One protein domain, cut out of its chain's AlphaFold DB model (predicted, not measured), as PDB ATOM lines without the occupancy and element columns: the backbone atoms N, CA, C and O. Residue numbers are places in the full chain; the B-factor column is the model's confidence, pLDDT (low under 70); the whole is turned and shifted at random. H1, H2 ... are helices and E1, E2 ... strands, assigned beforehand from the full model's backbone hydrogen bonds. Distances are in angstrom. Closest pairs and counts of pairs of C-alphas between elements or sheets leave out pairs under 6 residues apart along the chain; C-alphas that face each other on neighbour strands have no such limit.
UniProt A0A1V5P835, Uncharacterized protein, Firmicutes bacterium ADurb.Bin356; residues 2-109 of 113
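What this domain is: This is residues 2 to 109 of the 113 residues of an uncharacterized protein of Firmicutes bacterium ADurb.Bin356 (UniProt A0A1V5P835). With little regular structure, the domain has a twisted three-stranded meander, each strand the antiparallel neighbour of the one before, order E1 E2 E3, at one end, and loops round short H3 at the other; H2 is off the sheet. The 108 printed residues hold three named helices, then three named strands, mixed, under half in named elements; only just compact, close to loose, radius of gyration of the C-alphas 15.2 A, spans 48 by 34 by 24 A.

How they stand to each other: H1, residues 2 to 5, only grazes the sheet. H2, 13 to 23, and H3, 28 to 31, are close but not clearly touching, closest C-alphas Leu 23 and Lys 29, 7.2 A. Every O i to N i+4 pair in H2 is within hydrogen-bond range; H1 and H3 are too short for one. Within that range in the hairpins are N 68 and O 81, 2.9 A, for E1, 65 to 70, and E2, 79 to 85; N 84 and O 93, 2.8 A, for E2 and E3, 92 to 97.

Where its parts are: H1 begins at C-alpha 2 (157.262, 190.075, 222.497); E3 ends at C-alpha 97 (160.927, 198.494, 228.869). From first to last C-alpha, H2 is 15.4 A, E2 20.0 A.

The domain as a whole: C-alphas of Ser 88 and Ser 108 are farthest apart, 48.9 A. The printed part has no cut; the H3 to E1 link is long, 33 residues. Residues 2 to 4 have pLDDT under 70.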
ATOM      1  N   LEU A   2     156.239 189.383 221.679       63.09
ATOM      2  CA  LEU A   2     157.262 190.075 222.497       63.09
ATOM      3  C   LEU A   2     158.621 189.351 222.624       63.09
ATOM      4  O   LEU A   2     159.653 190.005 222.725       63.09
ATOM      5  N   ASN A   3     158.629 188.016 222.584       67.25
ATOM      6  CA  ASN A   3     159.858 187.224 222.704       67.25
ATOM      7  C   ASN A   3     160.878 187.506 221.593       67.25
ATOM      8  O   ASN A   3     162.069 187.420 221.859       67.25
ATOM      9  N   CYS A   4     160.451 187.884 220.377       64.44
ATOM     10  CA  CYS A   4     161.415 188.198 219.317       64.44
ATOM     11  C   CYS A   4     162.211 189.475 219.618       64.44
ATOM     12  O   CYS A   4     163.357 189.591 219.196       64.44
ATOM     13  N   LEU A   5     161.638 190.400 220.397       71.75
ATOM     14  CA  LEU A   5     162.300 191.644 220.782       71.75
ATOM     15  C   LEU A   5     163.372 191.414 221.858       71.75
ATOM     16  O   LEU A   5     164.337 192.167 221.912       71.75
ATOM     17  N   LYS A   6     163.238 190.365 222.682       73.94
ATOM     18  CA  LYS A   6     164.136 190.051 223.813       73.94
ATOM     19  C   LYS A   6     165.312 189.127 223.451       73.94
ATOM     20  O   LYS A   6     166.052 188.680 224.329       73.94
ATOM     21  N   GLY A   7     165.493 188.815 222.167       73.19
ATOM     22  CA  GLY A   7     166.535 187.894 221.711       73.19
ATOM     23  C   GLY A   7     166.337 186.475 222.276       73.19
ATOM     24  O   GLY A   7     165.234 185.942 222.182       73.19
ATOM     25  N   PRO A   8     167.368 185.824 222.854       73.12
ATOM     26  CA  PRO A   8     167.270 184.440 223.331       73.12
ATOM     27  C   PRO A   8     166.473 184.277 224.638       73.12
ATOM     28  O   PRO A   8     166.240 183.149 225.071       73.12
ATOM     29  N   GLN A   9     166.082 185.369 225.300       72.88
ATOM     30  CA  GLN A   9     165.395 185.311 226.587       72.88
ATOM     31  C   GLN A   9     163.875 185.215 226.402       72.88
ATOM     32  O   GLN A   9     163.241 186.110 225.844       72.88
ATOM     33  N   ALA A  10     163.272 184.151 226.935       74.81
ATOM     34  CA  ALA A  10     161.820 184.029 227.003       74.81
ATOM     35  C   ALA A  10     161.208 185.062 227.969       74.81
ATOM     36  O   ALA A  10     161.778 185.357 229.022       74.81
ATOM     37  N   SER A  11     160.019 185.575 227.635       76.25
ATOM     38  CA  SER A  11     159.213 186.380 228.557       76.25
ATOM     39  C   SER A  11     158.859 185.572 229.802       76.25
ATOM     40  O   SER A  11     158.355 184.451 229.678       76.25
ATOM     41  N   THR A  12     159.047 186.147 230.985       83.69
ATOM     42  CA  THR A  12     158.617 185.494 232.229       83.69
ATOM     43  C   THR A  12     157.095 185.624 232.411       83.69
ATOM     44  O   THR A  12     156.491 186.559 231.876       83.69
ATOM     45  N   PRO A  13     156.438 184.742 233.193       86.62
ATOM     46  CA  PRO A  13     155.016 184.897 233.521       86.62
ATOM     47  C   PRO A  13     154.692 186.249 234.172       86.62
ATOM     48  O   PRO A  13     153.648 186.837 233.902       86.62
ATOM     49  N   TYR A  14     155.617 186.777 234.979       85.56
ATOM     50  CA  TYR A  14     155.490 188.096 235.597       85.56
ATOM     51  C   TYR A  14     155.425 189.217 234.552       85.56
ATOM     52  O   TYR A  14     154.558 190.081 234.626       85.56
ATOM     53  N   GLU A  15     156.294 189.182 233.542       82.56
ATOM     54  CA  GLU A  15     156.290 190.172 232.458       82.56
ATOM     55  C   GLU A  15     155.006 190.107 231.631       82.56
ATOM     56  O   GLU A  15     154.454 191.141 231.257       82.56
ATOM     57  N   GLN A  16     154.497 188.902 231.372       84.94
ATOM     58  CA  GLN A  16     153.225 188.727 230.673       84.94
ATOM     59  C   GLN A  16     152.058 189.308 231.476       84.94
ATOM     60  O   GLN A  16     151.225 190.022 230.914       84.94
ATOM     61  N   GLN A  17     152.017 189.046 232.785       89.00
ATOM     62  CA  GLN A  17     150.997 189.603 233.668       89.00
ATOM     63  C   GLN A  17     151.101 191.128 233.747       89.00
ATOM     64  O   GLN A  17     150.095 191.813 233.586       89.00
ATOM     65  N   PHE A  18     152.314 191.672 233.881       87.19
ATOM     66  CA  PHE A  18     152.544 193.115 233.849       87.19
ATOM     67  C   PHE A  18     151.976 193.746 232.571       87.19
ATOM     68  O   PHE A  18     151.229 194.718 232.639       87.19
ATOM     69  N   LEU A  19     152.269 193.180 231.397       87.12
ATOM     70  CA  LEU A  19     151.735 193.686 230.129       87.12
ATOM     71  C   LEU A  19     150.209 193.622 230.087       87.12
ATOM     72  O   LEU A  19     149.573 194.582 229.652       87.12
ATOM     73  N   LYS A  20     149.623 192.522 230.570       88.94
ATOM     74  CA  LYS A  20     148.170 192.363 230.661       88.94
ATOM     75  C   LYS A  20     147.552 193.461 231.525       88.94
ATOM     76  O   LYS A  20     146.637 194.138 231.062       88.94
ATOM     77  N   ASP A  21     148.092 193.702 232.715       90.25
ATOM     78  CA  ASP A  21     147.589 194.721 233.644       90.25
ATOM     79  C   ASP A  21     147.740 196.138 233.086       90.25
ATOM     80  O   ASP A  21     146.903 197.015 233.316       90.25
ATOM     81  N   ARG A  22     148.814 196.387 232.329       89.75
ATOM     82  CA  ARG A  22     149.068 197.710 231.757       89.75
ATOM     83  C   ARG A  22     148.276 198.004 230.490       89.75
ATOM     84  O   ARG A  22     148.076 199.189 230.227       89.75
ATOM     85  N   LEU A  23     147.840 196.993 229.739       90.38
ATOM     86  CA  LEU A  23     147.204 197.164 228.427       90.38
ATOM     87  C   LEU A  23     145.714 196.802 228.396       90.38
ATOM     88  O   LEU A  23     144.994 197.317 227.541       90.38
ATOM     89  N   SER A  24     145.229 195.957 229.309       91.75
ATOM     90  CA  SER A  24     143.815 195.564 229.355       91.75
ATOM     91  C   SER A  24     142.918 196.788 229.571       91.75
ATOM     92  O   SER A  24     143.030 197.472 230.586       91.75
ATOM     93  N   GLY A  25     142.059 197.093 228.592       90.31
ATOM     94  CA  GLY A  25     141.196 198.282 228.603       90.31
ATOM     95  C   GLY A  25     141.933 199.621 228.445       90.31
ATOM     96  O   GLY A  25     141.327 200.673 228.611       90.31
ATOM     97  N   LYS A  26     143.237 199.609 228.135       93.12
ATOM     98  CA  LYS A  26     144.097 200.803 228.062       93.12
ATOM     99  C   LYS A  26     144.821 200.908 226.716       93.12
ATOM    100  O   LYS A  26     146.006 201.236 226.661       93.12
ATOM    101  N   ALA A  27     144.108 200.626 225.622       90.12
ATOM    102  CA  ALA A  27     144.660 200.647 224.262       90.12
ATOM    103  C   ALA A  27     145.255 202.013 223.867       90.12
ATOM    104  O   ALA A  27     146.193 202.063 223.078       90.12
ATOM    105  N   TYR A  28     144.794 203.100 224.488       94.44
ATOM    106  CA  TYR A  28     145.346 204.444 224.308       94.44
ATOM    107  C   TYR A  28     146.838 204.565 224.683       94.44
ATOM    108  O   TYR A  28     147.544 205.417 224.150       94.44
ATOM    109  N   LYS A  29     147.368 203.685 225.548       95.19
ATOM    110  CA  LYS A  29     148.783 203.713 225.956       95.19
ATOM    111  C   LYS A  29     149.755 203.440 224.802       95.19
ATOM    112  O   LYS A  29     150.588 204.307 224.546       95.19
ATOM    113  N   PRO A  30     149.678 202.302 224.082       94.31
ATOM    114  CA  PRO A  30     150.465 202.104 222.865       94.31
ATOM    115  C   PRO A  30     150.267 203.207 221.823       94.31
ATOM    116  O   PRO A  30     151.216 203.575 221.141       94.31
ATOM    117  N   PHE A  31     149.051 203.745 221.711       96.38
ATOM    118  CA  PHE A  31     148.736 204.747 220.696       96.38
ATOM    119  C   PHE A  31     149.366 206.114 220.984       96.38
ATOM    120  O   PHE A  31     149.711 206.831 220.052       96.38
ATOM    121  N   SER A  32     149.624 206.426 222.257       97.19
ATOM    122  CA  SER A  32     150.290 207.667 222.676       97.19
ATOM    123  C   SER A  32     151.686 207.893 222.095       97.19
ATOM    124  O   SER A  32     152.180 209.015 222.150       97.19
ATOM    125  N   PHE A  33     152.329 206.850 221.564       97.50
ATOM    126  CA  PHE A  33     153.644 206.953 220.931       97.50
ATOM    127  C   PHE A  33     153.581 207.400 219.469       97.50
ATOM    128  O   PHE A  33     154.622 207.725 218.899       97.50
ATOM    129  N   PHE A  34     152.397 207.392 218.851       98.19
ATOM    130  CA  PHE A  34     152.253 207.822 217.470       98.19
ATOM    131  C   PHE A  34     152.052 209.332 217.350       98.19
ATOM    132  O   PHE A  34     151.325 209.951 218.124       98.19
ATOM    133  N   GLU A  35     152.644 209.907 216.310       97.81
ATOM    134  CA  GLU A  35     152.458 211.312 215.961       97.81
ATOM    135  C   GLU A  35     150.980 211.645 215.693       97.81
ATOM    136  O   GLU A  35     150.254 210.911 215.013       97.81
ATOM    137  N   GLY A  36     150.523 212.777 216.231       97.19
ATOM    138  CA  GLY A  36     149.142 213.255 216.110       97.19
ATOM    139  C   GLY A  36     148.125 212.594 217.050       97.19
ATOM    140  O   GLY A  36     147.014 213.105 217.161       97.19
ATOM    141  N   ALA A  37     148.479 211.520 217.761       97.94
ATOM    142  CA  ALA A  37     147.638 210.966 218.819       97.94
ATOM    143  C   ALA A  37     147.760 211.835 220.075       97.94
ATOM    144  O   ALA A  37     148.861 211.985 220.595       97.94
ATOM    145  N   THR A  38     146.664 212.378 220.599       97.25
ATOM    146  CA  THR A  38     146.655 213.189 221.829       97.25
ATOM    147  C   THR A  38     145.495 212.783 222.744       97.25
ATOM    148  O   THR A  38     144.544 212.154 222.279       97.25
ATOM    149  N   PRO A  39     145.516 213.126 224.044       96.62
ATOM    150  CA  PRO A  39     144.373 212.866 224.923       96.62
ATOM    151  C   PRO A  39     143.049 213.432 224.381       96.62
ATOM    152  O   PRO A  39     142.005 212.793 224.501       96.62
ATOM    153  N   GLU A  40     143.096 214.600 223.736       96.50
ATOM    154  CA  GLU A  40     141.933 215.349 223.246       96.50
ATOM    155  C   GLU A  40     141.235 214.680 222.058       96.50
ATOM    156  O   GLU A  40     140.039 214.896 221.868       96.50
ATOM    157  N   ASN A  41     141.963 213.881 221.270       97.06
ATOM    158  CA  ASN A  41     141.423 213.123 220.138       97.06
ATOM    159  C   ASN A  41     141.351 211.611 220.404       97.06
ATOM    160  O   ASN A  41     141.381 210.813 219.464       97.06
ATOM    161  N   ASP A  42     141.299 211.223 221.681       96.75
ATOM    162  CA  ASP A  42     141.261 209.828 222.125       96.75
ATOM    163  C   ASP A  42     142.458 208.994 221.641       96.75
ATOM    164  O   ASP A  42     142.364 207.784 221.438       96.75
ATOM    165  N   TYR A  43     143.613 209.646 221.491       97.50
ATOM    166  CA  TYR A  43     144.850 209.081 220.963       97.50
ATOM    167  C   TYR A  43     144.711 208.519 219.544       97.50
ATOM    168  O   TYR A  43     145.317 207.501 219.205       97.50
ATOM    169  N   THR A  44     143.946 209.199 218.693       97.75
ATOM    170  CA  THR A  44     143.830 208.866 217.269       97.75
ATOM    171  C   THR A  44     145.084 209.331 216.513       97.75
ATOM    172  O   THR A  44     145.309 210.538 216.414       97.75
ATOM    173  N   PRO A  45     145.913 208.428 215.957       97.81
ATOM    174  CA  PRO A  45     147.147 208.806 215.282       97.81
ATOM    175  C   PRO A  45     146.893 209.471 213.935       97.81
ATOM    176  O   PRO A  45     145.938 209.136 213.231       97.81
ATOM    177  N   SER A  46     147.819 210.331 213.532       97.56
ATOM    178  CA  SER A  46     147.887 210.813 212.156       97.56
ATOM    179  C   SER A  46     148.483 209.757 211.217       97.56
ATOM    180  O   SER A  46     149.256 208.884 211.630       97.56
ATOM    181  N   HIS A  47     148.124 209.837 209.934       96.19
ATOM    182  CA  HIS A  47     148.723 209.023 208.876       96.19
ATOM    183  C   HIS A  47     149.742 209.846 208.079       96.19
ATOM    184  O   HIS A  47     149.447 210.992 207.735       96.19
ATOM    185  N   PRO A  48     150.900 209.265 207.712       96.81
ATOM    186  CA  PRO A  48     151.346 207.901 208.018       96.81
ATOM    187  C   PRO A  48     151.753 207.714 209.492       96.81
ATOM    188  O   PRO A  48     152.295 208.621 210.120       96.81
ATOM    189  N   TYR A  49     151.532 206.506 210.025       97.00
ATOM    190  CA  TYR A  49     151.887 206.177 211.408       97.00
ATOM    191  C   TYR A  49     153.390 206.331 211.642       97.00
ATOM    192  O   TYR A  49     154.196 205.605 211.060       97.00
ATOM    193  N   THR A  50     153.745 207.256 212.528       97.69
ATOM    194  CA  THR A  50     155.131 207.617 212.833       97.69
ATOM    195  C   THR A  50     155.337 207.605 214.339       97.69
ATOM    196  O   THR A  50     154.442 208.007 215.074       97.69
ATOM    197  N   ILE A  51     156.500 207.137 214.795       96.50
ATOM    198  CA  ILE A  51     156.923 207.179 216.198       96.50
ATOM    199  C   ILE A  51     158.264 207.905 216.249       96.50
ATOM    200  O   ILE A  51     159.161 207.596 215.463       96.50
ATOM    201  N   THR A  52     158.413 208.820 217.201       96.56
ATOM    202  CA  THR A  52     159.664 209.550 217.415       96.56
ATOM    203  C   THR A  52     160.517 208.856 218.475       96.56
ATOM    204  O   THR A  52     160.111 208.732 219.634       96.56
ATOM    205  N   VAL A  53     161.713 208.421 218.068       96.38
ATOM    206  CA  VAL A  53     162.738 207.815 218.930       96.38
ATOM    207  C   VAL A  53     164.003 208.657 218.845       96.38
ATOM    208  O   VAL A  53     164.420 209.025 217.748       96.38
ATOM    209  N   PHE A  54     164.619 208.956 219.983       97.62
ATOM    210  CA  PHE A  54     165.804 209.803 220.048       97.62
ATOM    211  C   PHE A  54     166.749 209.377 221.171       97.62
ATOM    212  O   PHE A  54     166.370 208.667 222.109       97.62
ATOM    213  N   ASP A  55     168.001 209.791 221.046       97.25
ATOM    214  CA  ASP A  55     169.036 209.632 222.051       97.25
ATOM    215  C   ASP A  55     169.211 210.912 222.886       97.25
ATOM    216  O   ASP A  55     168.641 211.969 222.617       97.25
ATOM    217  N   GLY A  56     169.992 210.795 223.951       93.44
ATOM    218  CA  GLY A  56     170.385 211.889 224.821       93.44
ATOM    219  C   GLY A  56     171.836 211.740 225.283       93.44
ATOM    220  O   GLY A  56     172.502 210.753 224.956       93.44
ATOM    221  N   PRO A  57     172.340 212.676 226.108       94.88
ATOM    222  CA  PRO A  57     173.756 212.732 226.493       94.88
ATOM    223  C   PRO A  57     174.302 211.453 227.147       94.88
ATOM    224  O   PRO A  57     175.502 211.198 227.111       94.88
ATOM    225  N   TYR A  58     173.424 210.643 227.744       94.44
ATOM    226  CA  TYR A  58     173.779 209.420 228.466       94.44
ATOM    227  C   TYR A  58     173.298 208.138 227.780       94.44
ATOM    228  O   TYR A  58     173.407 207.060 228.369       94.44
ATOM    229  N   SER A  59     172.784 208.221 226.548       96.81
ATOM    230  CA  SER A  59     172.227 207.066 225.835       96.81
ATOM    231  C   SER A  59     173.224 205.928 225.671       96.81
ATOM    232  O   SER A  59     172.840 204.772 225.799       96.81
ATOM    233  N   PHE A  60     174.503 206.244 225.473       96.94
ATOM    234  CA  PHE A  60     175.567 205.264 225.232       96.94
ATOM    235  C   PHE A  60     176.648 205.279 226.322       96.94
ATOM    236  O   PHE A  60     177.795 204.914 226.072       96.94
ATOM    237  N   ALA A  61     176.299 205.714 227.539       96.69
ATOM    238  CA  ALA A  61     177.248 205.812 228.651       96.69
ATOM    239  C   ALA A  61     177.805 204.445 229.108       96.69
ATOM    240  O   ALA A  61     178.894 204.376 229.674       96.69
ATOM    241  N   GLU A  62     177.074 203.355 228.860       96.25
ATOM    242  CA  GLU A  62     177.463 201.989 229.218       96.25
ATOM    243  C   GLU A  62     177.790 201.188 227.948       96.25
ATOM    244  O   GLU A  62     176.949 201.023 227.064       96.25
ATOM    245  N   LYS A  63     179.015 200.656 227.846       95.88
ATOM    246  CA  LYS A  63     179.445 199.888 226.667       95.88
ATOM    247  C   LYS A  63     178.533 198.676 226.440       95.88
ATOM    248  O   LYS A  63     178.361 197.846 227.327       95.88
ATOM    249  N   GLY A  64     178.026 198.541 225.214       96.12
ATOM    250  CA  GLY A  64     177.141 197.439 224.823       96.12
ATOM    251  C   GLY A  64     175.681 197.628 225.241       96.12
ATOM    252  O   GLY A  64     174.885 196.709 225.051       96.12
ATOM    253  N   TYR A  65     175.319 198.800 225.770       97.00
ATOM    254  CA  TYR A  65     173.942 199.175 226.063       97.00
ATOM    255  C   TYR A  65     173.590 200.517 225.423       97.00
ATOM    256  O   TYR A  65     174.449 201.372 225.219       97.00
ATOM    257  N   ALA A  66     172.309 200.681 225.106       97.56
ATOM    258  CA  ALA A  66     171.758 201.932 224.612       97.56
ATOM    259  C   ALA A  66     170.465 202.238 225.363       97.56
ATOM    260  O   ALA A  66     169.561 201.405 225.394       97.56
ATOM    261  N   LYS A  67     170.370 203.416 225.973       97.25
ATOM    262  CA  LYS A  67     169.122 203.949 226.524       97.25
ATOM    263  C   LYS A  67     168.535 204.900 225.499       97.25
ATOM    264  O   LYS A  67     169.177 205.895 225.180       97.25
ATOM    265  N   LEU A  68     167.363 204.588 224.962       97.38
ATOM    266  CA  LEU A  68     166.684 205.402 223.950       97.38
ATOM    267  C   LEU A  68     165.359 205.922 224.498       97.38
ATOM    268  O   LEU A  68     164.707 205.251 225.299       97.38
ATOM    269  N   MET A  69     164.986 207.124 224.075       97.31
ATOM    270  CA  MET A  69     163.782 207.811 224.507       97.31
ATOM    271  C   MET A  69     162.746 207.804 223.389       97.31
ATOM    272  O   MET A  69     163.081 207.927 222.214       97.31
ATOM    273  N   LEU A  70     161.480 207.660 223.766       97.19
ATOM    274  CA  LEU A  70     160.330 207.718 222.881       97.19
ATOM    275  C   LEU A  70     159.396 208.829 223.347       97.19
ATOM    276  O   LEU A  70     159.080 208.928 224.538       97.19
ATOM    277  N   HIS A  71     158.926 209.642 222.408       97.06
ATOM    278  CA  HIS A  71     157.896 210.632 222.697       97.06
ATOM    279  C   HIS A  71     156.552 209.941 222.990       97.06
ATOM    280  O   HIS A  71     156.180 208.993 222.304       97.06
ATOM    281  N   SER A  72     155.832 210.404 224.015       97.12
ATOM    282  CA  SER A  72     154.482 209.943 224.353       97.12
ATOM    283  C   SER A  72     153.625 211.155 224.686       97.12
ATOM    284  O   SER A  72     153.857 211.810 225.700       97.12
ATOM    285  N   SER A  73     152.619 211.437 223.863       96.50
ATOM    286  CA  SER A  73     151.761 212.626 224.001       96.50
ATOM    287  C   SER A  73     150.949 212.667 225.300       96.50
ATOM    288  O   SER A  73     150.505 213.723 225.744       96.50
ATOM    289  N   GLY A  74     150.758 211.510 225.934       95.12
ATOM    290  CA  GLY A  74     150.037 211.376 227.194       95.12
ATOM    291  C   GLY A  74     150.894 211.552 228.447       95.12
ATOM    292  O   GLY A  74     150.350 211.566 229.554       95.12
ATOM    293  N   ALA A  75     152.218 211.633 228.304       96.19
ATOM    294  CA  ALA A  75     153.172 211.685 229.404       96.19
ATOM    295  C   ALA A  75     153.862 213.053 229.476       96.19
ATOM    296  O   ALA A  75     154.087 213.690 228.457       96.19
ATOM    297  N   ASP A  76     154.252 213.482 230.677       94.00
ATOM    298  CA  ASP A  76     155.023 214.729 230.842       94.00
ATOM    299  C   ASP A  76     156.478 214.590 230.388       94.00
ATOM    300  O   ASP A  76     157.110 215.568 230.008       94.00
ATOM    301  N   ASN A  77     157.008 213.367 230.441       94.31
ATOM    302  CA  ASN A  77     158.383 213.058 230.078       94.31
ATOM    303  C   ASN A  77     158.425 211.932 229.035       94.31
ATOM    304  O   ASN A  77     157.588 211.017 229.096       94.31
ATOM    305  N   PRO A  78     159.431 211.937 228.139       95.44
ATOM    306  CA  PRO A  78     159.697 210.828 227.232       95.44
ATOM    307  C   PRO A  78     159.835 209.497 227.975       95.44
ATOM    308  O   PRO A  78     160.255 209.442 229.134       95.44
ATOM    309  N   ARG A  79     159.485 208.402 227.304       96.00
ATOM    310  CA  ARG A  79     159.583 207.053 227.867       96.00
ATOM    311  C   ARG A  79     160.859 206.370 227.414       96.00
ATOM    312  O   ARG A  79     161.267 206.523 226.272       96.00
ATOM    313  N   GLU A  80     161.460 205.586 228.296       95.19
ATOM    314  CA  GLU A  80     162.750 204.951 228.035       95.19
ATOM    315  C   GLU A  80     162.594 203.479 227.620       95.19
ATOM    316  O   GLU A  80     161.750 202.737 228.139       95.19
ATOM    317  N   ILE A  81     163.465 203.043 226.714       95.06
ATOM    318  CA  ILE A  81     163.820 201.638 226.516       95.06
ATOM    319  C   ILE A  81     165.324 201.465 226.715       95.06
ATOM    320  O   ILE A  81     166.110 202.335 226.337       95.06
ATOM    321  N   LYS A  82     165.731 200.313 227.252       95.00
ATOM    322  CA  LYS A  82     167.136 199.898 227.265       95.00
ATOM    323  C   LYS A  82     167.331 198.779 226.257       95.00
ATOM    324  O   LYS A  82     166.603 197.788 226.277       95.00
ATOM    325  N   LEU A  83     168.326 198.924 225.397       95.12
ATOM    326  CA  LEU A  83     168.782 197.910 224.460       95.12
ATOM    327  C   LEU A  83     170.123 197.346 224.921       95.12
ATOM    328  O   LEU A  83     170.931 198.056 225.523       95.12
ATOM    329  N   ARG A  84     170.376 196.082 224.591       94.75
ATOM    330  CA  ARG A  84     171.652 195.402 224.812       94.75
ATOM    331  C   ARG A  84     172.178 194.845 223.498       94.75
ATOM    332  O   ARG A  84     171.457 194.151 222.781       94.75
ATOM    333  N   GLN A  85     173.446 195.114 223.216       95.12
ATOM    334  CA  GLN A  85     174.130 194.581 222.050       95.12
ATOM    335  C   GLN A  85     174.620 193.158 222.321       95.12
ATOM    336  O   GLN A  85     175.270 192.871 223.331       95.12
ATOM    337  N   LYS A  86     174.363 192.255 221.381       92.94
ATOM    338  CA  LYS A  86     174.975 190.931 221.358       92.94
ATOM    339  C   LYS A  86     176.366 191.043 220.741       92.94
ATOM    340  O   LYS A  86     176.500 191.174 219.529       92.94
ATOM    341  N   ALA A  87     177.409 190.950 221.567       90.06
ATOM    342  CA  ALA A  87     178.796 191.182 221.141       90.06
ATOM    343  C   ALA A  87     179.255 190.313 219.953       90.06
ATOM    344  O   ALA A  87     180.078 190.753 219.162       90.06
ATOM    345  N   SER A  88     178.719 189.096 219.810       92.25
ATOM    346  CA  SER A  88     179.109 188.175 218.737       92.25
ATOM    347  C   SER A  88     178.546 188.535 217.356       92.25
ATOM    348  O   SER A  88     179.155 188.170 216.361       92.25
ATOM    349  N   SER A  89     177.369 189.171 217.282       93.00
ATOM    350  CA  SER A  89     176.698 189.507 216.010       93.00
ATOM    351  C   SER A  89     176.539 191.009 215.778       93.00
ATOM    352  O   SER A  89     176.231 191.420 214.666       93.00
ATOM    353  N   GLY A  90     176.734 191.838 216.806       91.81
ATOM    354  CA  GLY A  90     176.524 193.285 216.748       91.81
ATOM    355  C   GLY A  90     175.054 193.718 216.802       91.81
ATOM    356  O   GLY A  90     174.788 194.915 216.889       91.81
ATOM    357  N   GLU A  91     174.112 192.771 216.795       92.31
ATOM    358  CA  GLU A  91     172.669 193.021 216.856       92.31
ATOM    359  C   GLU A  91     172.240 193.578 218.218       92.31
ATOM    360  O   GLU A  91     172.809 193.230 219.258       92.31
ATOM    361  N   TRP A  92     171.196 194.404 218.215       92.38
ATOM    362  CA  TRP A  92     170.635 195.029 219.409       92.38
ATOM    363  C   TRP A  92     169.280 194.427 219.751       92.38
ATOM    364  O   TRP A  92     168.411 194.303 218.892       92.38
ATOM    365  N   PHE A  93     169.095 194.091 221.023       92.06
ATOM    366  CA  PHE A  93     167.869 193.485 221.531       92.06
ATOM    367  C   PHE A  93     167.303 194.307 222.679       92.06
ATOM    368  O   PHE A  93     168.044 194.940 223.432       92.06
ATOM    369  N   LEU A  94     165.984 194.266 222.826       90.38
ATOM    370  CA  LEU A  94     165.278 194.899 223.925       90.38
ATOM    371  C   LEU A  94     165.670 194.230 225.242       90.38
ATOM    372  O   LEU A  94     165.490 193.025 225.421       90.38
ATOM    373  N   TRP A  95     166.209 195.030 226.153       90.81
ATOM    374  CA  TRP A  95     166.681 194.593 227.459       90.81
ATOM    375  C   TRP A  95     165.694 194.992 228.559       90.81
ATOM    376  O   TRP A  95     165.234 194.131 229.305       90.81
ATOM    377  N   GLU A  96     165.294 196.267 228.604       89.19
ATOM    378  CA  GLU A  96     164.315 196.795 229.569       89.19
ATOM    379  C   GLU A  96     163.294 197.713 228.879       89.19
ATOM    380  O   GLU A  96     163.603 198.386 227.893       89.19
ATOM    381  N   ILE A  97     162.064 197.732 229.407       87.19
ATOM    382  CA  ILE A  97     160.927 198.494 228.869       87.19
ATOM    383  C   ILE A  97     160.337 199.362 229.980       87.19
ATOM    384  O   ILE A  97     159.773 198.831 230.937       87.19
ATOM    385  N   TYR A  98     160.354 200.685 229.803       89.12
ATOM    386  CA  TYR A  98     159.759 201.648 230.742       89.12
ATOM    387  C   TYR A  98     158.626 202.471 230.103       89.12
ATOM    388  O   TYR A  98     158.358 203.611 230.477       89.12
ATOM    389  N   LEU A  99     157.928 201.873 229.131       91.25
ATOM    390  CA  LEU A  99     156.923 202.542 228.296       91.25
ATOM    391  C   LEU A  99     155.528 202.658 228.936       91.25
ATOM    392  O   LEU A  99     154.791 203.589 228.635       91.25
ATOM    393  N   LEU A 100     155.137 201.712 229.796       88.69
ATOM    394  CA  LEU A 100     153.720 201.467 230.128       88.69
ATOM    395  C   LEU A 100     153.247 202.038 231.477       88.69
ATOM    396  O   LEU A 100     152.248 201.577 232.056       88.69
ATOM    397  N   SER A 101     153.956 203.036 231.996       90.81
ATOM    398  CA  SER A 101     153.459 203.881 233.089       90.81
ATOM    399  C   SER A 101     152.130 204.544 232.709       90.81
ATOM    400  O   SER A 101     151.786 204.631 231.529       90.81
ATOM    401  N   ASP A 102     151.334 204.945 233.701       92.62
ATOM    402  CA  ASP A 102     150.085 205.654 233.413       92.62
ATOM    403  C   ASP A 102     150.362 207.012 232.741       92.62
ATOM    404  O   ASP A 102     151.440 207.603 232.882       92.62
ATOM    405  N   ILE A 103     149.391 207.428 231.931       95.31
ATOM    406  CA  ILE A 103     149.372 208.643 231.113       95.31
ATOM    407  C   ILE A 103     147.988 209.279 231.235       95.31
ATOM    408  O   ILE A 103     147.064 208.632 231.738       95.31
ATOM    409  N   ARG A 104     147.839 210.518 230.757       95.50
ATOM    410  CA  ARG A 104     146.543 211.207 230.676       95.50
ATOM    411  C   ARG A 104     145.484 210.301 230.040       95.50
ATOM    412  O   ARG A 104     145.752 209.651 229.027       95.50
ATOM    413  N   GLN A 105     144.300 210.222 230.640       95.12
ATOM    414  CA  GLN A 105     143.205 209.440 230.067       95.12
ATOM    415  C   GLN A 105     142.686 210.111 228.785       95.12
ATOM    416  O   GLN A 105     142.799 211.330 228.656       95.12
ATOM    417  N   PRO A 106     142.178 209.333 227.814       96.12
ATOM    418  CA  PRO A 106     141.524 209.900 226.641       96.12
ATOM    419  C   PRO A 106     140.295 210.702 227.073       96.12
ATOM    420  O   PRO A 106     139.616 210.315 228.026       96.12
ATOM    421  N   LYS A 107     139.999 211.785 226.357       95.19
ATOM    422  CA  LYS A 107     138.890 212.690 226.673       95.19
ATOM    423  C   LYS A 107     137.553 211.960 226.814       95.19
ATOM    424  O   LYS A 107     136.800 212.234 227.738       95.19
ATOM    425  N   SER A 108     137.274 210.985 225.951       93.56
ATOM    426  CA  SER A 108     136.053 210.165 226.014       93.56
ATOM    427  C   SER A 108     135.936 209.280 227.263       93.56
ATOM    428  O   SER A 108     134.843 208.802 227.567       93.56
ATOM    429  N   ALA A 109     137.037 209.042 227.980       89.94
ATOM    430  CA  ALA A 109     137.065 208.268 229.217       89.94
ATOM    431  C   ALA A 109     137.166 209.140 230.477       89.94
ATOM    432  O   ALA A 109     137.098 208.587 231.576       89.94
TER     433      ALA A 109